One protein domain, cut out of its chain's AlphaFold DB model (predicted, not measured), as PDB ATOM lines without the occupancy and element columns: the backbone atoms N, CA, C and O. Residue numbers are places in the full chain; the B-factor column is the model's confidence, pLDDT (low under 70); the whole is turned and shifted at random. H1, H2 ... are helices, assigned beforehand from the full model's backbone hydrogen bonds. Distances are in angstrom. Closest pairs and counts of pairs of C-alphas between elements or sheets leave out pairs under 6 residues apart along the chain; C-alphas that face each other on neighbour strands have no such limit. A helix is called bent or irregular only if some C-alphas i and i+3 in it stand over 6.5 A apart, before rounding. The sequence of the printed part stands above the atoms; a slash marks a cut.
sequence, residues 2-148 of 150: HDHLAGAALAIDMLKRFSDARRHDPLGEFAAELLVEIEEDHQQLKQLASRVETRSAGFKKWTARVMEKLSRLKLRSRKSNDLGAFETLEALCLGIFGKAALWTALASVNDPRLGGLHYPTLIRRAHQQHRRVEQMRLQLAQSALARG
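AT A GLANCE: This is residues 2 to 148 of the 150 residues of an uncharacterized protein of Rariglobus hedericola (UniProt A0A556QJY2). Two helical hairpins, H1 with H2 and H5 with H6, are set side by side, partly crossed, as an elongated bundle of four helices. The stretch from residue 55 to 81, with the short helices H3 and H4, runs back along the length of this bundle from the end of H2 to the beginning of H5. The printed part has 147 residues with six named helices, H1 to H6 in order, and no named strand; the class is all helix. The whole is compact, with a radius of gyration of the C-alphas of 16.6 A, and spans 52 by 32 by 23 A.

HOW THE PARTS SIT: H2, residues 26 to 54, is the longest helix. It touches H1, residues 2 to 21, at a shallow tilt of 21 degrees, opposite ways; the closest C-alphas are those of Ser 19 and Gly 28, 4.2 A apart. H1 touches H5, residues 82 to 108, opposite ways, at a shallow tilt of 33 degrees, only just short of steep; the closest C-alphas, of Ala 11 and Leu 92, are 6.6 A apart. H5 touches H6, residues 119 to 146, at a shallow tilt of 20 degrees, opposite ways, with the C-alphas of Leu 83 and Ala 144 closest at 4.5 A. H2 and H6 are close but not clearly touching, with the C-alphas of Leu 34 and Gln 129 closest at 7.3 A, while H2 and H5 are near each other. H1 and H6 are apart. H3, residues 57 to 62, and H2 only just touch, with 3 pairs of C-alphas within 8 A, and only at the corner; the closest C-alphas are those of Glu 53 and Phe 59, 6.6 A apart. H4, residues 67 to 70, is close to H1 but not clearly touching it, with the C-alphas of Gly 7 and Leu 70 closest at 7.7 A. Every O i to N i+4 pair is within hydrogen-bond range in H1, H2 and H5, and 22 of 24 are in H6; H3 has 0 of 2, and 0 of 3 O i to N i+3 pairs, and H4 is too short for an O i to N i+4 pair.

IN THESE COORDINATES: H2 is 42.4 A long, from C-alpha 26 at (-44.327, 5.933, 92.090) to C-alpha 54. H6 is 40.1 A, H5 39.2 A and H1 28.7 A long; H1 begins with C-alpha 2 at (-36.034, 34.457, 78.681), and H6 ends with C-alpha 146 at (-44.857, -1.667, 71.789). H6 has a kink of 40 degrees near residue 140. H3 and H6 are only just irregular: C-alphas 58 and 61 are 6.7 A apart, C-alphas 139 and 142 are 6.6 A apart.

THE WHOLE: The two C-alphas farthest apart, of Arg 55 and Arg 147, are 53.0 A apart. The printed part has no cut. The link from H4 to H5, 11 residues, is long. Mean pLDDT of the printed part is 83.0; residues 54 to 80 and 147 to 148 are under 70.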
ATOM      1  N   HIS A   2     -34.572  34.525  78.832       72.62
ATOM      2  CA  HIS A   2     -36.034  34.457  78.681       72.62
ATOM      3  C   HIS A   2     -36.540  33.102  78.151       72.62
ATOM      4  O   HIS A   2     -37.467  32.539  78.720       72.62
ATOM      5  N   ASP A   3     -35.887  32.533  77.135       72.88
ATOM      6  CA  ASP A   3     -36.240  31.228  76.554       72.88
ATOM      7  C   ASP A   3     -36.162  30.102  77.580       72.88
ATOM      8  O   ASP A   3     -37.056  29.266  77.675       72.88
ATOM      9  N   HIS A   4     -35.104  30.108  78.390       81.75
ATOM     10  CA  HIS A   4     -34.904  29.114  79.434       81.75
ATOM     11  C   HIS A   4     -35.848  29.330  80.623       81.75
ATOM     12  O   HIS A   4     -36.276  28.350  81.220       81.75
ATOM     13  N   LEU A   5     -36.230  30.577  80.931       82.19
ATOM     14  CA  LEU A   5     -37.274  30.879  81.918       82.19
ATOM     15  C   LEU A   5     -38.643  30.364  81.460       82.19
ATOM     16  O   LEU A   5     -39.333  29.688  82.219       82.19
ATOM     17  N   ALA A   6     -39.020  30.628  80.207       81.50
ATOM     18  CA  ALA A   6     -40.268  30.131  79.634       81.50
ATOM     19  C   ALA A   6     -40.279  28.594  79.552       81.50
ATOM     20  O   ALA A   6     -41.273  27.966  79.912       81.50
ATOM     21  N   GLY A   7     -39.159  27.984  79.150       83.94
ATOM     22  CA  GLY A   7     -38.993  26.530  79.147       83.94
ATOM     23  C   GLY A   7     -39.092  25.911  80.545       83.94
ATOM     24  O   GLY A   7     -39.774  24.905  80.717       83.94
ATOM     25  N   ALA A   8     -38.481  26.529  81.560       87.25
ATOM     26  CA  ALA A   8     -38.583  26.072  82.947       87.25
ATOM     27  C   ALA A   8     -40.016  26.187  83.489       87.25
ATOM     28  O   ALA A   8     -40.500  25.267  84.142       87.25
ATOM     29  N   ALA A   9     -40.727  27.279  83.180       85.81
ATOM     30  CA  ALA A   9     -42.131  27.441  83.550       85.81
ATOM     31  C   ALA A   9     -43.031  26.370  82.907       85.81
ATOM     32  O   ALA A   9     -43.906  25.825  83.580       85.81
ATOM     33  N   LEU A  10     -42.786  26.031  81.636       86.69
ATOM     34  CA  LEU A  10     -43.481  24.936  80.959       86.69
ATOM     35  C   LEU A  10     -43.204  23.588  81.642       86.69
ATOM     36  O   LEU A  10     -44.143  22.849  81.920       86.69
ATOM     37  N   ALA A  11     -41.942  23.289  81.962       90.25
ATOM     38  CA  ALA A  11     -41.573  22.053  82.655       90.25
ATOM     39  C   ALA A  11     -42.249  21.931  84.034       90.25
ATOM     40  O   ALA A  11     -42.716  20.853  84.393       90.25
ATOM     41  N   ILE A  12     -42.361  23.034  84.782       92.12
ATOM     42  CA  ILE A  12     -43.064  23.090  86.074       92.12
ATOM     43  C   ILE A  12     -44.554  22.764  85.917       92.12
ATOM     44  O   ILE A  12     -45.087  21.958  86.676       92.12
ATOM     45  N   ASP A  13     -45.232  23.359  84.934       88.56
ATOM     46  CA  ASP A  13     -46.647  23.074  84.656       88.56
ATOM     47  C   ASP A  13     -46.855  21.612  84.217       88.56
ATOM     48  O   ASP A  13     -47.800  20.958  84.661       88.56
ATOM     49  N   MET A  14     -45.937  21.063  83.413       89.38
ATOM     50  CA  MET A  14     -45.944  19.645  83.038       89.38
ATOM     51  C   MET A  14     -45.785  18.734  84.259       89.38
ATOM     52  O   MET A  14     -46.569  17.802  84.414       89.38
ATOM     53  N   LEU A  15     -44.823  19.015  85.141       92.94
ATOM     54  CA  LEU A  15     -44.570  18.217  86.343       92.94
ATOM     55  C   LEU A  15     -45.732  18.269  87.335       92.94
ATOM     56  O   LEU A  15     -46.099  17.228  87.869       92.94
ATOM     57  N   LYS A  16     -46.362  19.438  87.524       92.12
ATOM     58  CA  LYS A  16     -47.571  19.577  88.356       92.12
ATOM     59  C   LYS A  16     -48.689  18.674  87.856       92.12
ATOM     60  O   LYS A  16     -49.163  17.811  88.585       92.12
ATOM     61  N   ARG A  17     -49.038  18.794  86.572       88.62
ATOM     62  CA  ARG A  17     -50.088  17.964  85.964       88.62
ATOM     63  C   ARG A  17     -49.745  16.479  85.989       88.62
ATOM     64  O   ARG A  17     -50.635  15.662  86.194       88.62
ATOM     65  N   PHE A  18     -48.480  16.132  85.753       89.25
ATOM     66  CA  PHE A  18     -48.026  14.745  85.742       89.25
ATOM     67  C   PHE A  18     -48.090  14.124  87.142       89.25
ATOM     68  O   PHE A  18     -48.632  13.033  87.287       89.25
ATOM     69  N   SER A  19     -47.637  14.857  88.163       92.38
ATOM     70  CA  SER A  19     -47.773  14.490  89.576       92.38
ATOM     71  C   SER A  19     -49.242  14.312  89.969       92.38
ATOM     72  O   SER A  19     -49.608  13.278  90.522       92.38
ATOM     73  N   ASP A  20     -50.108  15.272  89.635       89.31
ATOM     74  CA  ASP A  20     -51.532  15.224  89.989       89.31
ATOM     75  C   ASP A  20     -52.254  14.043  89.327       89.31
ATOM     76  O   ASP A  20     -53.013  13.323  89.980       89.31
ATOM     77  N   ALA A  21     -51.986  13.799  88.041       86.81
ATOM     78  CA  ALA A  21     -52.578  12.693  87.291       86.81
ATOM     79  C   ALA A  21     -52.128  11.310  87.794       86.81
ATOM     80  O   ALA A  21     -52.814  10.319  87.539       86.81
ATOM     81  N   ARG A  22     -50.987  11.238  88.491       86.88
ATOM     82  CA  ARG A  22     -50.345   9.999  88.951       86.88
ATOM     83  C   ARG A  22     -50.118   9.950  90.463       86.88
ATOM     84  O   ARG A  22     -49.300   9.174  90.936       86.88
ATOM     85  N   ARG A  23     -50.886  10.710  91.254       86.75
ATOM     86  CA  ARG A  23     -50.688  10.870  92.715       86.75
ATOM     87  C   ARG A  23     -50.677   9.578  93.551       86.75
ATOM     88  O   ARG A  23     -50.406   9.635  94.744       86.75
ATOM     89  N   HIS A  24     -51.088   8.456  92.964       87.44
ATOM     90  CA  HIS A  24     -51.205   7.150  93.612       87.44
ATOM     91  C   HIS A  24     -50.211   6.120  93.058       87.44
ATOM     92  O   HIS A  24     -50.354   4.934  93.344       87.44
ATOM     93  N   ASP A  25     -49.233   6.549  92.255       88.56
ATOM     94  CA  ASP A  25     -48.179   5.685  91.736       88.56
ATOM     95  C   ASP A  25     -46.769   6.289  91.953       88.56
ATOM     96  O   ASP A  25     -46.633   7.501  92.162       88.56
ATOM     97  N   PRO A  26     -45.702   5.466  91.882       90.38
ATOM     98  CA  PRO A  26     -44.327   5.933  92.090       90.38
ATOM     99  C   PRO A  26     -43.834   6.987  91.083       90.38
ATOM    100  O   PRO A  26     -42.909   7.741  91.380       90.38
ATOM    101  N   LEU A  27     -44.415   7.056  89.876       89.88
ATOM    102  CA  LEU A  27     -44.076   8.087  88.888       89.88
ATOM    103  C   LEU A  27     -44.612   9.457  89.314       89.88
ATOM    104  O   LEU A  27     -43.958  10.464  89.042       89.88
ATOM    105  N   GLY A  28     -45.770   9.506  89.979       92.50
ATOM    106  CA  GLY A  28     -46.310  10.732  90.564       92.50
ATOM    107  C   GLY A  28     -45.437  11.273  91.695       92.50
ATOM    108  O   GLY A  28     -45.095  12.455  91.684       92.50
ATOM    109  N   GLU A  29     -45.005  10.410  92.617       94.75
ATOM    110  CA  GLU A  29     -44.072  10.781  93.696       94.75
ATOM    111  C   GLU A  29     -42.744  11.303  93.131       94.75
ATOM    112  O   GLU A  29     -42.291  12.392  93.486       94.75
ATOM    113  N   PHE A  30     -42.175  10.589  92.155       95.38
ATOM    114  CA  PHE A  30     -40.983  11.031  91.434       95.38
ATOM    115  C   PHE A  30     -41.163  12.414  90.782       95.38
ATOM    116  O   PHE A  30     -40.268  13.261  90.841       95.38
ATOM    117  N   ALA A  31     -42.317  12.656  90.155       95.44
ATOM    118  CA  ALA A  31     -42.620  13.931  89.518       95.44
ATOM    119  C   ALA A  31     -42.725  15.076  90.534       95.44
ATOM    120  O   ALA A  31     -42.245  16.175  90.250       95.44
ATOM    121  N   ALA A  32     -43.308  14.820  91.708       96.06
ATOM    122  CA  ALA A  32     -43.407  15.789  92.794       96.06
ATOM    123  C   ALA A  32     -42.027  16.163  93.357       96.06
ATOM    124  O   ALA A  32     -41.744  17.344  93.556       96.06
ATOM    125  N   GLU A  33     -41.135  15.189  93.551       96.94
ATOM    126  CA  GLU A  33     -39.754  15.458  93.973       96.94
ATOM    127  C   GLU A  33     -38.997  16.288  92.931       96.94
ATOM    128  O   GLU A  33     -38.374  17.301  93.252       96.94
ATOM    129  N   LEU A  34     -39.079  15.884  91.660       97.88
ATOM    130  CA  LEU A  34     -38.419  16.595  90.572       97.88
ATOM    131  C   LEU A  34     -38.961  18.023  90.426       97.88
ATOM    132  O   LEU A  34     -38.187  18.941  90.164       97.88
ATOM    133  N   LEU A  35     -40.267  18.224  90.618       97.62
ATOM    134  CA  LEU A  35     -40.901  19.540  90.590       97.62
ATOM    135  C   LEU A  35     -40.225  20.513  91.556       97.62
ATOM    136  O   LEU A  35     -39.872  21.613  91.132       97.62
ATOM    137  N   VAL A  36     -39.999  20.101  92.805       98.06
ATOM    138  CA  VAL A  36     -39.345  20.942  93.819       98.06
ATOM    139  C   VAL A  36     -37.961  21.377  93.337       98.06
ATOM    140  O   VAL A  36     -37.643  22.566  93.326       98.06
ATOM    141  N   GLU A  37     -37.151  20.441  92.841       97.88
ATOM    142  CA  GLU A  37     -35.802  20.766  92.377       97.88
ATOM    143  C   GLU A  37     -35.795  21.693  91.144       97.88
ATOM    144  O   GLU A  37     -34.944  22.583  91.028       97.88
ATOM    145  N   ILE A  38     -36.732  21.498  90.205       97.00
ATOM    146  CA  ILE A  38     -36.877  22.362  89.026       97.00
ATOM    147  C   ILE A  38     -37.381  23.756  89.422       97.00
ATOM    148  O   ILE A  38     -36.917  24.742  88.844       97.00
ATOM    149  N   GLU A  39     -38.285  23.873  90.398       97.50
ATOM    150  CA  GLU A  39     -38.744  25.163  90.929       97.50
ATOM    151  C   GLU A  39     -37.593  25.938  91.584       97.50
ATOM    152  O   GLU A  39     -37.431  27.136  91.327       97.50
ATOM    153  N   GLU A  40     -36.727  25.255  92.335       97.56
ATOM    154  CA  GLU A  40     -35.519  25.857  92.895       97.56
ATOM    155  C   GLU A  40     -34.559  26.349  91.802       97.56
ATOM    156  O   GLU A  40     -34.086  27.485  91.861       97.56
ATOM    157  N   ASP A  41     -34.281  25.533  90.778       95.94
ATOM    158  CA  ASP A  41     -33.442  25.938  89.639       95.94
ATOM    159  C   ASP A  41     -34.038  27.137  88.885       95.94
ATOM    160  O   ASP A  41     -33.324  28.069  88.503       95.94
ATOM    161  N   HIS A  42     -35.355  27.131  88.683       94.06
ATOM    162  CA  HIS A  42     -36.072  28.219  88.030       94.06
ATOM    163  C   HIS A  42     -35.976  29.518  88.835       94.06
ATOM    164  O   HIS A  42     -35.794  30.590  88.252       94.06
ATOM    165  N   GLN A  43     -36.037  29.440  90.165       94.81
ATOM    166  CA  GLN A  43     -35.887  30.608  91.026       94.81
ATOM    167  C   GLN A  43     -34.468  31.189  90.968       94.81
ATOM    168  O   GLN A  43     -34.318  32.408  90.863       94.81
ATOM    169  N   GLN A  44     -33.432  30.343  90.947       94.44
ATOM    170  CA  GLN A  44     -32.048  30.794  90.733       94.44
ATOM    171  C   GLN A  44     -31.901  31.495  89.373       94.44
ATOM    172  O   GLN A  44     -31.317  32.577  89.280       94.44
ATOM    173  N   LEU A  45     -32.503  30.931  88.321       91.50
ATOM    174  CA  LEU A  45     -32.483  31.515  86.980       91.50
ATOM    175  C   LEU A  45     -33.200  32.872  86.915       91.50
ATOM    176  O   LEU A  45     -32.696  33.796  86.276       91.50
ATOM    177  N   LYS A  46     -34.346  33.018  87.593       90.38
ATOM    178  CA  LYS A  46     -35.085  34.289  87.691       90.38
ATOM    179  C   LYS A  46     -34.266  35.374  88.379       90.38
ATOM    180  O   LYS A  46     -34.197  36.495  87.879       90.38
ATOM    181  N   GLN A  47     -33.636  35.042  89.504       89.81
ATOM    182  CA  GLN A  47     -32.789  35.982  90.242       89.81
ATOM    183  C   GLN A  47     -31.564  36.407  89.428       89.81
ATOM    184  O   GLN A  47     -31.159  37.566  89.476       89.81
ATOM    185  N   LEU A  48     -30.982  35.491  88.654       89.38
ATOM    186  CA  LEU A  48     -29.890  35.818  87.745       89.38
ATOM    187  C   LEU A  48     -30.356  36.749  86.619       89.38
ATOM    188  O   LEU A  48     -29.721  37.768  86.351       89.38
ATOM    189  N   ALA A  49     -31.481  36.423  85.979       85.88
ATOM    190  CA  ALA A  49     -32.032  37.210  84.880       85.88
ATOM    191  C   ALA A  49     -32.347  38.651  85.308       85.88
ATOM    192  O   ALA A  49     -31.944  39.588  84.618       85.88
ATOM    193  N   SER A  50     -32.959  38.844  86.482       84.00
ATOM    194  CA  SER A  50     -33.268  40.184  86.992       84.00
ATOM    195  C   SER A  50     -32.010  41.023  87.242       84.00
ATOM    196  O   SER A  50     -31.977  42.203  86.890       84.00
ATOM    197  N   ARG A  51     -30.929  40.428  87.766       83.50
ATOM    198  CA  ARG A  51     -29.635  41.118  87.949       83.50
ATOM    199  C   ARG A  51     -29.024  41.565  86.619       83.50
ATOM    200  O   ARG A  51     -28.476  42.665  86.537       83.50
ATOM    201  N   VAL A  52     -29.121  40.726  85.587       80.81
ATOM    202  CA  VAL A  52     -28.580  41.012  84.250       80.81
ATOM    203  C   VAL A  52     -29.404  42.089  83.532       80.81
ATOM    204  O   VAL A  52     -28.827  42.998  82.933       80.81
ATOM    205  N   GLU A  53     -30.735  42.036  83.624       72.50
ATOM    206  CA  GLU A  53     -31.649  42.991  82.978       72.50
ATOM    207  C   GLU A  53     -31.583  44.390  83.586       72.50
ATOM    208  O   GLU A  53     -31.517  45.379  82.855       72.50
ATOM    209  N   THR A  54     -31.525  44.487  84.916       62.69
ATOM    210  CA  THR A  54     -31.494  45.781  85.620       62.69
ATOM    211  C   THR A  54     -30.225  46.586  85.296       62.69
ATOM    212  O   THR A  54     -30.199  47.803  85.452       62.69
ATOM    213  N   ARG A  55     -29.161  45.926  84.816       57.81
ATOM    214  CA  ARG A  55     -27.840  46.529  84.562       57.81
ATOM    215  C   ARG A  55     -27.449  46.617  83.080       57.81
ATOM    216  O   ARG A  55     -26.298  46.935  82.792       57.81
ATOM    217  N   SER A  56     -28.338  46.327  82.119       51.97
ATOM    218  CA  SER A  56     -27.981  46.413  80.689       51.97
ATOM    219  C   SER A  56     -29.158  46.743  79.758       51.97
ATOM    220  O   SER A  56     -30.095  45.961  79.608       51.97
ATOM    221  N   ALA A  57     -29.038  47.849  79.013       54.25
ATOM    222  CA  ALA A  57     -29.942  48.202  77.913       54.25
ATOM    223  C   ALA A  57     -29.805  47.272  76.680       54.25
ATOM    224  O   ALA A  57     -30.737  47.166  75.884       54.25
ATOM    225  N   GLY A  58     -28.676  46.561  76.532       48.91
ATOM    226  CA  GLY A  58     -28.361  45.725  75.361       48.91
ATOM    227  C   GLY A  58     -29.031  44.343  75.333       48.91
ATOM    228  O   GLY A  58     -29.175  43.752  74.265       48.91
ATOM    229  N   PHE A  59     -29.502  43.837  76.477       49.97
ATOM    230  CA  PHE A  59     -30.126  42.505  76.579       49.97
ATOM    231  C   PHE A  59     -31.585  42.459  76.089       49.97
ATOM    232  O   PHE A  59     -32.134  41.379  75.871       49.97
ATOM    233  N   LYS A  60     -32.209  43.622  75.854       46.59
ATOM    234  CA  LYS A  60     -33.612  43.735  75.417       46.59
ATOM    235  C   LYS A  60     -33.881  43.189  74.001       46.59
ATOM    236  O   LYS A  60     -35.040  43.001  73.653       46.59
ATOM    237  N   LYS A  61     -32.851  42.908  73.185       46.03
ATOM    238  CA  LYS A  61     -33.003  42.517  71.763       46.03
ATOM    239  C   LYS A  61     -33.188  41.016  71.480       46.03
ATOM    240  O   LYS A  61     -33.441  40.664  70.334       46.03
ATOM    241  N   TRP A  62     -33.100  40.130  72.474       47.72
ATOM    242  CA  TRP A  62     -33.239  38.671  72.266       47.72
ATOM    243  C   TRP A  62     -34.654  38.113  72.523       47.72
ATOM    244  O   TRP A  62     -34.855  36.905  72.533       47.72
ATOM    245  N   THR A  63     -35.650  38.977  72.719       43.62
ATOM    246  CA  THR A  63     -36.983  38.622  73.245       43.62
ATOM    247  C   THR A  63     -37.983  38.099  72.206       43.62
ATOM    248  O   THR A  63     -38.913  37.383  72.565       43.62
ATOM    249  N   ALA A  64     -37.811  38.397  70.915       45.72
ATOM    250  CA  ALA A  64     -38.873  38.191  69.921       45.72
ATOM    251  C   ALA A  64     -38.931  36.793  69.261       45.72
ATOM    252  O   ALA A  64     -39.914  36.486  68.596       45.72
ATOM    253  N   ARG A  65     -37.926  35.915  69.419       48.88
ATOM    254  CA  ARG A  65     -37.831  34.645  68.648       48.88
ATOM    255  C   ARG A  65     -38.405  33.389  69.333       48.88
ATOM    256  O   ARG A  65     -38.356  32.307  68.756       48.88
ATOM    257  N   VAL A  66     -38.937  33.514  70.548       48.31
ATOM    258  CA  VAL A  66     -39.132  32.383  71.482       48.31
ATOM    259  C   VAL A  66     -40.545  31.803  71.471       48.31
ATOM    260  O   VAL A  66     -40.720  30.584  71.497       48.31
ATOM    261  N   MET A  67     -41.564  32.667  71.399       45.03
ATOM    262  CA  MET A  67     -42.974  32.248  71.422       45.03
ATOM    263  C   MET A  67     -43.310  31.293  70.271       45.03
ATOM    264  O   MET A  67     -44.122  30.384  70.429       45.03
ATOM    265  N   GLU A  68     -42.635  31.447  69.133       46.12
ATOM    266  CA  GLU A  68     -42.876  30.652  67.931       46.12
ATOM    267  C   GLU A  68     -42.270  29.234  67.987       46.12
ATOM    268  O   GLU A  68     -42.759  28.331  67.310       46.12
ATOM    269  N   LYS A  69     -41.230  29.000  68.809       51.91
ATOM    270  CA  LYS A  69     -40.631  27.660  68.992       51.91
ATOM    271  C   LYS A  69     -41.338  26.849  70.075       51.91
ATOM    272  O   LYS A  69     -41.578  25.659  69.884       51.91
ATOM    273  N   LEU A  70     -41.718  27.486  71.183       47.22
ATOM    274  CA  LEU A  70     -42.449  26.819  72.268       47.22
ATOM    275  C   LEU A  70     -43.882  26.447  71.861       47.22
ATOM    276  O   LEU A  70     -44.402  25.433  72.320       47.22
ATOM    277  N   SER A  71     -44.506  27.200  70.947       47.59
ATOM    278  CA  SER A  71     -45.820  26.847  70.395       47.59
ATOM    279  C   SER A  71     -45.791  25.592  69.510       47.59
ATOM    280  O   SER A  71     -46.786  24.868  69.474       47.59
ATOM    281  N   ARG A  72     -44.662  25.289  68.847       48.34
ATOM    282  CA  ARG A  72     -44.460  24.027  68.102       48.34
ATOM    283  C   ARG A  72     -44.180  22.844  69.024       48.34
ATOM    284  O   ARG A  72     -44.597  21.736  68.723       48.34
ATOM    285  N   LEU A  73     -43.547  23.096  70.170       49.19
ATOM    286  CA  LEU A  73     -43.326  22.126  71.249       49.19
ATOM    287  C   LEU A  73     -44.554  21.926  72.145       49.19
ATOM    288  O   LEU A  73     -44.429  21.376  73.237       49.19
ATOM    289  N   LYS A  74     -45.745  22.356  71.705       44.97
ATOM    290  CA  LYS A  74     -47.012  22.131  72.403       44.97
ATOM    291  C   LYS A  74     -47.363  20.640  72.366       44.97
ATOM    292  O   LYS A  74     -48.287  20.214  71.678       44.97
ATOM    293  N   LEU A  75     -46.630  19.868  73.162       51.66
ATOM    294  CA  LEU A  75     -46.938  18.530  73.624       51.66
ATOM    295  C   LEU A  75     -48.199  18.637  74.475       51.66
ATOM    296  O   LEU A  75     -48.185  18.710  75.701       51.66
ATOM    297  N   ARG A  76     -49.343  18.688  73.793       50.25
ATOM    298  CA  ARG A  76     -50.600  18.236  74.369       50.25
ATOM    299  C   ARG A  76     -50.463  16.727  74.540       50.25
ATOM    300  O   ARG A  76     -50.988  15.977  73.722       50.25
ATOM    301  N   SER A  77     -49.803  16.289  75.608       51.00
ATOM    302  CA  SER A  77     -50.020  14.935  76.104       51.00
ATOM    303  C   SER A  77     -51.451  14.896  76.645       51.00
ATOM    304  O   SER A  77     -51.744  15.224  77.789       51.00
ATOM    305  N   ARG A  78     -52.397  14.670  75.727       52.84
ATOM    306  CA  ARG A  78     -53.840  14.562  75.989       52.84
ATOM    307  C   ARG A  78     -54.223  13.153  76.437       52.84
ATOM    308  O   ARG A  78     -55.396  12.904  76.694       52.84
ATOM    309  N   LYS A  79     -53.259  12.233  76.471       57.38
ATOM    310  CA  LYS A  79     -53.484  10.820  76.734       57.38
ATOM    311  C   LYS A  79     -52.926  10.496  78.113       57.38
ATOM    312  O   LYS A  79     -51.726  10.594  78.333       57.38
ATOM    313  N   SER A  80     -53.788  10.066  79.025       66.00
ATOM    314  CA  SER A  80     -53.426   9.533  80.346       66.00
ATOM    315  C   SER A  80     -52.791   8.131  80.273       66.00
ATOM    316  O   SER A  80     -52.861   7.366  81.228       66.00
ATOM    317  N   ASN A  81     -52.200   7.768  79.131       76.69
ATOM    318  CA  ASN A  81     -51.622   6.454  78.871       76.69
ATOM    319  C   ASN A  81     -50.083   6.496  78.914       76.69
ATOM    320  O   ASN A  81     -49.472   7.560  79.016       76.69
ATOM    321  N   ASP A  82     -49.451   5.327  78.816       82.12
ATOM    322  CA  ASP A  82     -47.988   5.198  78.886       82.12
ATOM    323  C   ASP A  82     -47.251   5.984  77.799       82.12
ATOM    324  O   ASP A  82     -46.172   6.508  78.061       82.12
ATOM    325  N   LEU A  83     -47.845   6.135  76.611       85.06
ATOM    326  CA  LEU A  83     -47.280   6.967  75.548       85.06
ATOM    327  C   LEU A  83     -47.215   8.438  75.968       85.06
ATOM    328  O   LEU A  83     -46.176   9.074  75.832       85.06
ATOM    329  N   GLY A  84     -48.295   8.960  76.553       84.62
ATOM    330  CA  GLY A  84     -48.320  10.331  77.049       84.62
ATOM    331  C   GLY A  84     -47.349  10.581  78.209       84.62
ATOM    332  O   GLY A  84     -46.792  11.679  78.321       84.62
ATOM    333  N   ALA A  85     -47.117   9.573  79.056       87.50
ATOM    334  CA  ALA A  85     -46.107   9.622  80.114       87.50
ATOM    335  C   ALA A  85     -44.680   9.601  79.543       87.50
ATOM    336  O   ALA A  85     -43.842  10.404  79.954       87.50
ATOM    337  N   PHE A  86     -44.419   8.739  78.558       90.56
ATOM    338  CA  PHE A  86     -43.140   8.663  77.857       90.56
ATOM    339  C   PHE A  86     -42.780   9.991  77.172       90.56
ATOM    340  O   PHE A  86     -41.695  10.519  77.403       90.56
ATOM    341  N   GLU A  87     -43.711  10.575  76.412       88.69
ATOM    342  CA  GLU A  87     -43.535  11.877  75.749       88.69
ATOM    343  C   GLU A  87     -43.245  13.004  76.757       88.69
ATOM    344  O   GLU A  87     -42.405  13.876  76.520       88.69
ATOM    345  N   THR A  88     -43.915  12.978  77.915       89.88
ATOM    346  CA  THR A  88     -43.682  13.949  78.996       89.88
ATOM    347  C   THR A  88     -42.261  13.826  79.546       89.88
ATOM    348  O   THR A  88     -41.567  14.834  79.685       89.88
ATOM    349  N   LEU A  89     -41.802  12.604  79.825       93.25
ATOM    350  CA  LEU A  89     -40.446  12.355  80.318       93.25
ATOM    351  C   LEU A  89     -39.376  12.675  79.265       93.25
ATOM    352  O   LEU A  89     -38.322  13.196  79.616       93.25
ATOM    353  N   GLU A  90     -39.647  12.445  77.979       93.19
ATOM    354  CA  GLU A  90     -38.752  12.833  76.881       93.19
ATOM    355  C   GLU A  90     -38.536  14.345  76.816       93.19
ATOM    356  O   GLU A  90     -37.398  14.822  76.778       93.19
ATOM    357  N   ALA A  91     -39.623  15.113  76.888       91.12
ATOM    358  CA  ALA A  91     -39.545  16.565  76.931       91.12
ATOM    359  C   ALA A  91     -38.775  17.067  78.161       91.12
ATOM    360  O   ALA A  91     -37.973  18.000  78.052       91.12
ATOM    361  N   LEU A  92     -38.975  16.431  79.320       93.81
ATOM    362  CA  LEU A  92     -38.239  16.747  80.544       93.81
ATOM    363  C   LEU A  92     -36.744  16.424  80.413       93.81
ATOM    364  O   LEU A  92     -35.932  17.273  80.780       93.81
ATOM    365  N   CYS A  93     -36.360  15.276  79.839       95.81
ATOM    366  CA  CYS A  93     -34.955  14.948  79.559       95.81
ATOM    367  C   CYS A  93     -34.284  16.047  78.728       95.81
ATOM    368  O   CYS A  93     -33.269  16.610  79.144       95.81
ATOM    369  N   LEU A  94     -34.887  16.418  77.594       93.31
ATOM    370  CA  LEU A  94     -34.353  17.457  76.710       93.31
ATOM    371  C   LEU A  94     -34.270  18.822  77.409       93.31
ATOM    372  O   LEU A  94     -33.260  19.523  77.296       93.31
ATOM    373  N   GLY A  95     -35.304  19.192  78.167       91.25
ATOM    374  CA  GLY A  95     -35.337  20.442  78.926       91.25
ATOM    375  C   GLY A  95     -34.248  20.513  80.000       91.25
ATOM    376  O   GLY A  95     -33.554  21.525  80.119       91.25
ATOM    377  N   ILE A  96     -34.049  19.430  80.755       96.44
ATOM    378  CA  ILE A  96     -33.028  19.348  81.806       96.44
ATOM    379  C   ILE A  96     -31.621  19.339  81.200       96.44
ATOM    380  O   ILE A  96     -30.735  20.018  81.725       96.44
ATOM    381  N   PHE A  97     -31.414  18.647  80.076       93.31
ATOM    382  CA  PHE A  97     -30.154  18.711  79.338       93.31
ATOM    383  C   PHE A  97     -29.848  20.145  78.883       93.31
ATOM    384  O   PHE A  97     -28.762  20.667  79.139       93.31
ATOM    385  N   GLY A  98     -30.836  20.830  78.297       91.88
ATOM    386  CA  GLY A  98     -30.714  22.234  77.905       91.88
ATOM    387  C   GLY A  98     -30.408  23.163  79.086       91.88
ATOM    388  O   GLY A  98     -29.607  24.090  78.954       91.88
ATOM    389  N   LYS A  99     -30.984  22.898  80.263       95.12
ATOM    390  CA  LYS A  99     -30.661  23.614  81.506       95.12
ATOM    391  C   LYS A  99     -29.215  23.370  81.959       95.12
ATOM    392  O   LYS A  99     -28.540  24.325  82.335       95.12
ATOM    393  N   ALA A 100     -28.718  22.133  81.910       96.38
ATOM    394  CA  ALA A 100     -27.324  21.827  82.250       96.38
ATOM    395  C   ALA A 100     -26.340  22.551  81.312       96.38
ATOM    396  O   ALA A 100     -25.357  23.145  81.768       96.38
ATOM    397  N   ALA A 101     -26.645  22.563  80.011       95.50
ATOM    398  CA  ALA A 101     -25.877  23.298  79.012       95.50
ATOM    399  C   ALA A 101     -25.873  24.810  79.295       95.50
ATOM    400  O   ALA A 101     -24.818  25.440  79.239       95.50
ATOM    401  N   LEU A 102     -27.020  25.381  79.680       93.62
ATOM    402  CA  LEU A 102     -27.108  26.782  80.089       93.62
ATOM    403  C   LEU A 102     -26.213  27.082  81.296       93.62
ATOM    404  O   LEU A 102     -25.454  28.049  81.257       93.62
ATOM    405  N   TRP A 103     -26.282  26.277  82.358       96.69
ATOM    406  CA  TRP A 103     -25.453  26.499  83.547       96.69
ATOM    407  C   TRP A 103     -23.963  26.421  83.244       96.69
ATOM    408  O   TRP A 103     -23.195  27.239  83.743       96.69
ATOM    409  N   THR A 104     -23.572  25.491  82.379       96.12
ATOM    410  CA  THR A 104     -22.189  25.357  81.911       96.12
ATOM    411  C   THR A 104     -21.746  26.589  81.124       96.12
ATOM    412  O   THR A 104     -20.686  27.148  81.398       96.12
ATOM    413  N   ALA A 105     -22.579  27.069  80.196       93.00
ATOM    414  CA  ALA A 105     -22.289  28.275  79.428       93.00
ATOM    415  C   ALA A 105     -22.150  29.504  80.337       93.00
ATOM    416  O   ALA A 105     -21.188  30.255  80.205       93.00
ATOM    417  N   LEU A 106     -23.056  29.686  81.302       92.12
ATOM    418  CA  LEU A 106     -22.998  30.807  82.243       92.12
ATOM    419  C   LEU A 106     -21.755  30.764  83.134       92.12
ATOM    420  O   LEU A 106     -21.136  31.801  83.347       92.12
ATOM    421  N   ALA A 107     -21.352  29.575  83.588       93.75
ATOM    422  CA  ALA A 107     -20.139  29.392  84.382       93.75
ATOM    423  C   ALA A 107     -18.852  29.743  83.616       93.75
ATOM    424  O   ALA A 107     -17.851  30.099  84.230       93.75
ATOM    425  N   SER A 108     -18.870  29.634  82.283       93.44
ATOM    426  CA  SER A 108     -17.708  29.928  81.433       93.44
ATOM    427  C   SER A 108     -17.495  31.422  81.165       93.44
ATOM    428  O   SER A 108     -16.435  31.820  80.685       93.44
ATOM    429  N   VAL A 109     -18.491  32.261  81.458       89.94
ATOM    430  CA  VAL A 109     -18.442  33.697  81.173       89.94
ATOM    431  C   VAL A 109     -17.913  34.452  82.390       89.94
ATOM    432  O   VAL A 109     -18.531  34.454  83.453       89.94
ATOM    433  N   ASN A 110     -16.800  35.167  82.218       87.75
ATOM    434  CA  ASN A 110     -16.242  36.041  83.251       87.75
ATOM    435  C   ASN A 110     -16.975  37.398  83.291       87.75
ATOM    436  O   ASN A 110     -16.454  38.420  82.847       87.75
ATOM    437  N   ASP A 111     -18.214  37.391  83.783       85.25
ATOM    438  CA  ASP A 111     -19.041  38.586  83.977       85.25
ATOM    439  C   ASP A 111     -19.494  38.675  85.446       85.25
ATOM    440  O   ASP A 111     -20.224  37.794  85.912       85.25
ATOM    441  N   PRO A 112     -19.136  39.743  86.189       86.19
ATOM    442  CA  PRO A 112     -19.543  39.919  87.584       86.19
ATOM    443  C   PRO A 112     -21.060  39.868  87.814       86.19
ATOM    444  O   PRO A 112     -21.509  39.509  88.901       86.19
ATOM    445  N   ARG A 113     -21.873  40.202  86.801       84.62
ATOM    446  CA  ARG A 113     -23.344  40.115  86.867       84.62
ATOM    447  C   ARG A 113     -23.842  38.674  86.957       84.62
ATOM    448  O   ARG A 113     -24.952  38.459  87.436       84.62
ATOM    449  N   LEU A 114     -23.034  37.714  86.507       89.12
ATOM    450  CA  LEU A 114     -23.317  36.282  86.573       89.12
ATOM    451  C   LEU A 114     -22.764  35.627  87.849       89.12
ATOM    452  O   LEU A 114     -22.920  34.420  88.037       89.12
ATOM    453  N   GLY A 115     -22.133  36.403  88.733       86.38
ATOM    454  CA  GLY A 115     -21.626  35.933  90.018       86.38
ATOM    455  C   GLY A 115     -22.720  35.653  91.059       86.38
ATOM    456  O   GLY A 115     -23.889  36.022  90.914       86.38
ATOM    457  N   GLY A 116     -22.318  35.009  92.157       85.00
ATOM    458  CA  GLY A 116     -23.186  34.732  93.309       85.00
ATOM    459  C   GLY A 116     -24.020  33.451  93.207       85.00
ATOM    460  O   GLY A 116     -24.843  33.208  94.085       85.00
ATOM    461  N   LEU A 117     -23.810  32.635  92.170       90.88
ATOM    462  CA  LEU A 117     -24.345  31.277  92.059       90.88
ATOM    463  C   LEU A 117     -23.222  30.246  92.180       90.88
ATOM    464  O   LEU A 117     -22.124  30.448  91.662       90.88
ATOM    465  N   HIS A 118     -23.514  29.103  92.800       95.12
ATOM    466  CA  HIS A 118     -22.593  27.967  92.832       95.12
ATOM    467  C   HIS A 118     -22.837  27.037  91.631       95.12
ATOM    468  O   HIS A 118     -23.442  25.966  91.758       95.12
ATOM    469  N   TYR A 119     -22.371  27.452  90.447       96.75
ATOM    470  CA  TYR A 119     -22.582  26.727  89.184       96.75
ATOM    471  C   TYR A 119     -22.220  25.234  89.221       96.75
ATOM    472  O   TYR A 119     -23.022  24.445  88.720       96.75
ATOM    473  N   PRO A 120     -21.110  24.786  89.850       97.44
ATOM    474  CA  PRO A 120     -20.797  23.357  89.910       97.44
ATOM    475  C   PRO A 120     -21.902  22.519  90.567       97.44
ATOM    476  O   PRO A 120     -22.153  21.385  90.159       97.44
ATOM    477  N   THR A 121     -22.606  23.079  91.557       97.50
ATOM    478  CA  THR A 121     -23.737  22.395  92.203       97.50
ATOM    479  C   THR A 121     -24.948  22.346  91.277       97.50
ATOM    480  O   THR A 121     -25.548  21.283  91.142       97.50
ATOM    481  N   LEU A 122     -25.274  23.453  90.602       97.94
ATOM    482  CA  LEU A 122     -26.400  23.525  89.662       97.94
ATOM    483  C   LEU A 122     -26.215  22.572  88.470       97.94
ATOM    484  O   LEU A 122     -27.144  21.867  88.084       97.94
ATOM    485  N   ILE A 123     -24.998  22.499  87.926       98.50
ATOM    486  CA  ILE A 123     -24.637  21.589  86.832       98.50
ATOM    487  C   ILE A 123     -24.747  20.132  87.296       98.50
ATOM    488  O   ILE A 123     -25.419  19.324  86.652       98.50
ATOM    489  N   ARG A 124     -24.147  19.788  88.446       98.38
ATOM    490  CA  ARG A 124     -24.221  18.430  89.010       98.38
ATOM    491  C   ARG A 124     -25.667  17.997  89.258       98.38
ATOM    492  O   ARG A 124     -26.021  16.875  88.890       98.38
ATOM    493  N   ARG A 125     -26.491  18.879  89.833       98.19
ATOM    494  CA  ARG A 125     -27.916  18.625  90.062       98.19
ATOM    495  C   ARG A 125     -28.661  18.388  88.749       98.19
ATOM    496  O   ARG A 125     -29.359  17.388  88.632       98.19
ATOM    497  N   ALA A 126     -28.452  19.228  87.734       98.25
ATOM    498  CA  ALA A 126     -29.088  19.048  86.428       98.25
ATOM    499  C   ALA A 126     -28.725  17.696  85.782       98.25
ATOM    500  O   ALA A 126     -29.591  17.010  85.246       98.25
ATOM    501  N   HIS A 127     -27.473  17.246  85.901       98.44
ATOM    502  CA  HIS A 127     -27.089  15.910  85.434       98.44
ATOM    503  C   HIS A 127     -27.732  14.772  86.239       98.44
ATOM    504  O   HIS A 127     -28.096  13.751  85.657       98.44
ATOM    505  N   GLN A 128     -27.874  14.918  87.559       98.38
ATOM    506  CA  GLN A 128     -28.570  13.934  88.397       98.38
ATOM    507  C   GLN A 128     -30.050  13.826  88.017       98.38
ATOM    508  O   GLN A 128     -30.541  12.718  87.810       98.38
ATOM    509  N   GLN A 129     -30.726  14.961  87.846       98.38
ATOM    510  CA  GLN A 129     -32.107  15.021  87.367       98.38
ATOM    511  C   GLN A 129     -32.255  14.345  86.006       98.38
ATOM    512  O   GLN A 129     -33.107  13.478  85.852       98.38
ATOM    513  N   HIS A 130     -31.387  14.674  85.040       98.38
ATOM    514  CA  HIS A 130     -31.428  14.072  83.708       98.38
ATOM    515  C   HIS A 130     -31.313  12.549  83.777       98.38
ATOM    516  O   HIS A 130     -32.095  11.848  83.149       98.38
ATOM    517  N   ARG A 131     -30.357  12.019  84.554       98.31
ATOM    518  CA  ARG A 131     -30.195  10.565  84.706       98.31
ATOM    519  C   ARG A 131     -31.438   9.901  85.295       98.31
ATOM    520  O   ARG A 131     -31.844   8.861  84.791       98.31
ATOM    521  N   ARG A 132     -32.042  10.501  86.329       97.81
ATOM    522  CA  ARG A 132     -33.263   9.971  86.952       97.81
ATOM    523  C   ARG A 132     -34.435   9.966  85.966       97.81
ATOM    524  O   ARG A 132     -35.092   8.943  85.822       97.81
ATOM    525  N   VAL A 133     -34.662  11.071  85.251       97.62
ATOM    526  CA  VAL A 133     -35.742  11.162  84.250       97.62
ATOM    527  C   VAL A 133     -35.513  10.179  83.105       97.62
ATOM    528  O   VAL A 133     -36.444   9.483  82.711       97.62
ATOM    529  N   GLU A 134     -34.278  10.061  82.614       97.12
ATOM    530  CA  GLU A 134     -33.945   9.151  81.518       97.12
ATOM    531  C   GLU A 134     -34.168   7.689  81.903       97.12
ATOM    532  O   GLU A 134     -34.715   6.920  81.115       97.12
ATOM    533  N   GLN A 135     -33.821   7.311  83.134       95.75
ATOM    534  CA  GLN A 135     -34.100   5.973  83.644       95.75
ATOM    535  C   GLN A 135     -35.604   5.659  83.606       95.75
ATOM    536  O   GLN A 135     -35.992   4.618  83.076       95.75
ATOM    537  N   MET A 136     -36.453   6.569  84.099       93.62
ATOM    538  CA  MET A 136     -37.911   6.386  84.064       93.62
ATOM    539  C   MET A 136     -38.444   6.354  82.624       93.62
ATOM    540  O   MET A 136     -39.311   5.544  82.291       93.62
ATOM    541  N   ARG A 137     -37.904   7.206  81.742       94.19
ATOM    542  CA  ARG A 137     -38.287   7.266  80.326       94.19
ATOM    543  C   ARG A 137     -37.999   5.946  79.613       94.19
ATOM    544  O   ARG A 137     -38.861   5.438  78.902       94.19
ATOM    545  N   LEU A 138     -36.816   5.369  79.829       94.00
ATOM    546  CA  LEU A 138     -36.418   4.092  79.229       94.00
ATOM    547  C   LEU A 138     -37.218   2.908  79.785       94.00
ATOM    548  O   LEU A 138     -37.561   2.007  79.024       94.00
ATOM    549  N   GLN A 139     -37.572   2.926  81.074       91.44
ATOM    550  CA  GLN A 139     -38.465   1.919  81.660       91.44
ATOM    551  C   GLN A 139     -39.852   1.934  81.002       91.44
ATOM    552  O   GLN A 139     -40.398   0.878  80.687       91.44
ATOM    553  N   LEU A 140     -40.399   3.123  80.732       89.31
ATOM    554  CA  LEU A 140     -41.690   3.273  80.053       89.31
ATOM    555  C   LEU A 140     -41.622   3.025  78.542       89.31
ATOM    556  O   LEU A 140     -42.646   2.721  77.939       89.31
ATOM    557  N   ALA A 141     -40.446   3.117  77.917       89.75
ATOM    558  CA  ALA A 141     -40.299   2.975  76.468       89.75
ATOM    559  C   ALA A 141     -40.859   1.641  75.949       89.75
ATOM    560  O   ALA A 141     -41.560   1.616  74.940       89.75
ATOM    561  N   GLN A 142     -40.607   0.536  76.656       81.94
ATOM    562  CA  GLN A 142     -41.083  -0.786  76.235       81.94
ATOM    563  C   GLN A 142     -42.615  -0.855  76.204       81.94
ATOM    564  O   GLN A 142     -43.199  -1.317  75.227       81.94
ATOM    565  N   SER A 143     -43.273  -0.356  77.251       82.00
ATOM    566  CA  SER A 143     -44.727  -0.429  77.393       82.00
ATOM    567  C   SER A 143     -45.459   0.628  76.553       82.00
ATOM    568  O   SER A 143     -46.574   0.384  76.080       82.00
ATOM    569  N   ALA A 144     -44.831   1.785  76.331       84.69
ATOM    570  CA  ALA A 144     -45.354   2.892  75.539       84.69
ATOM    571  C   ALA A 144     -45.240   2.652  74.027       84.69
ATOM    572  O   ALA A 144     -46.190   2.921  73.292       84.69
ATOM    573  N   LEU A 145     -44.095   2.143  73.559       81.81
ATOM    574  CA  LEU A 145     -43.801   2.025  72.129       81.81
ATOM    575  C   LEU A 145     -44.324   0.715  71.529       81.81
ATOM    576  O   LEU A 145     -44.811   0.724  70.402       81.81
ATOM    577  N   ALA A 146     -44.320  -0.393  72.281       75.06
ATOM    578  CA  ALA A 146     -44.857  -1.667  71.789       75.06
ATOM    579  C   ALA A 146     -46.382  -1.632  71.570       75.06
ATOM    580  O   ALA A 146     -46.893  -2.290  70.672       75.06
ATOM    581  N   ARG A 147     -47.115  -0.830  72.357       60.50
ATOM    582  CA  ARG A 147     -48.580  -0.672  72.253       60.50
ATOM    583  C   ARG A 147     -49.036   0.385  71.244       60.50
ATOM    584  O   ARG A 147     -50.229   0.490  70.984       60.50
ATOM    585  N   GLY A 148     -48.113   1.181  70.701       52.75
ATOM    586  CA  GLY A 148     -48.390   2.138  69.624       52.75
ATOM    587  C   GLY A 148     -48.267   1.543  68.217       52.75
ATOM    588  O   GLY A 148     -48.594   2.223  67.251       52.75
TER     589      GLY A 148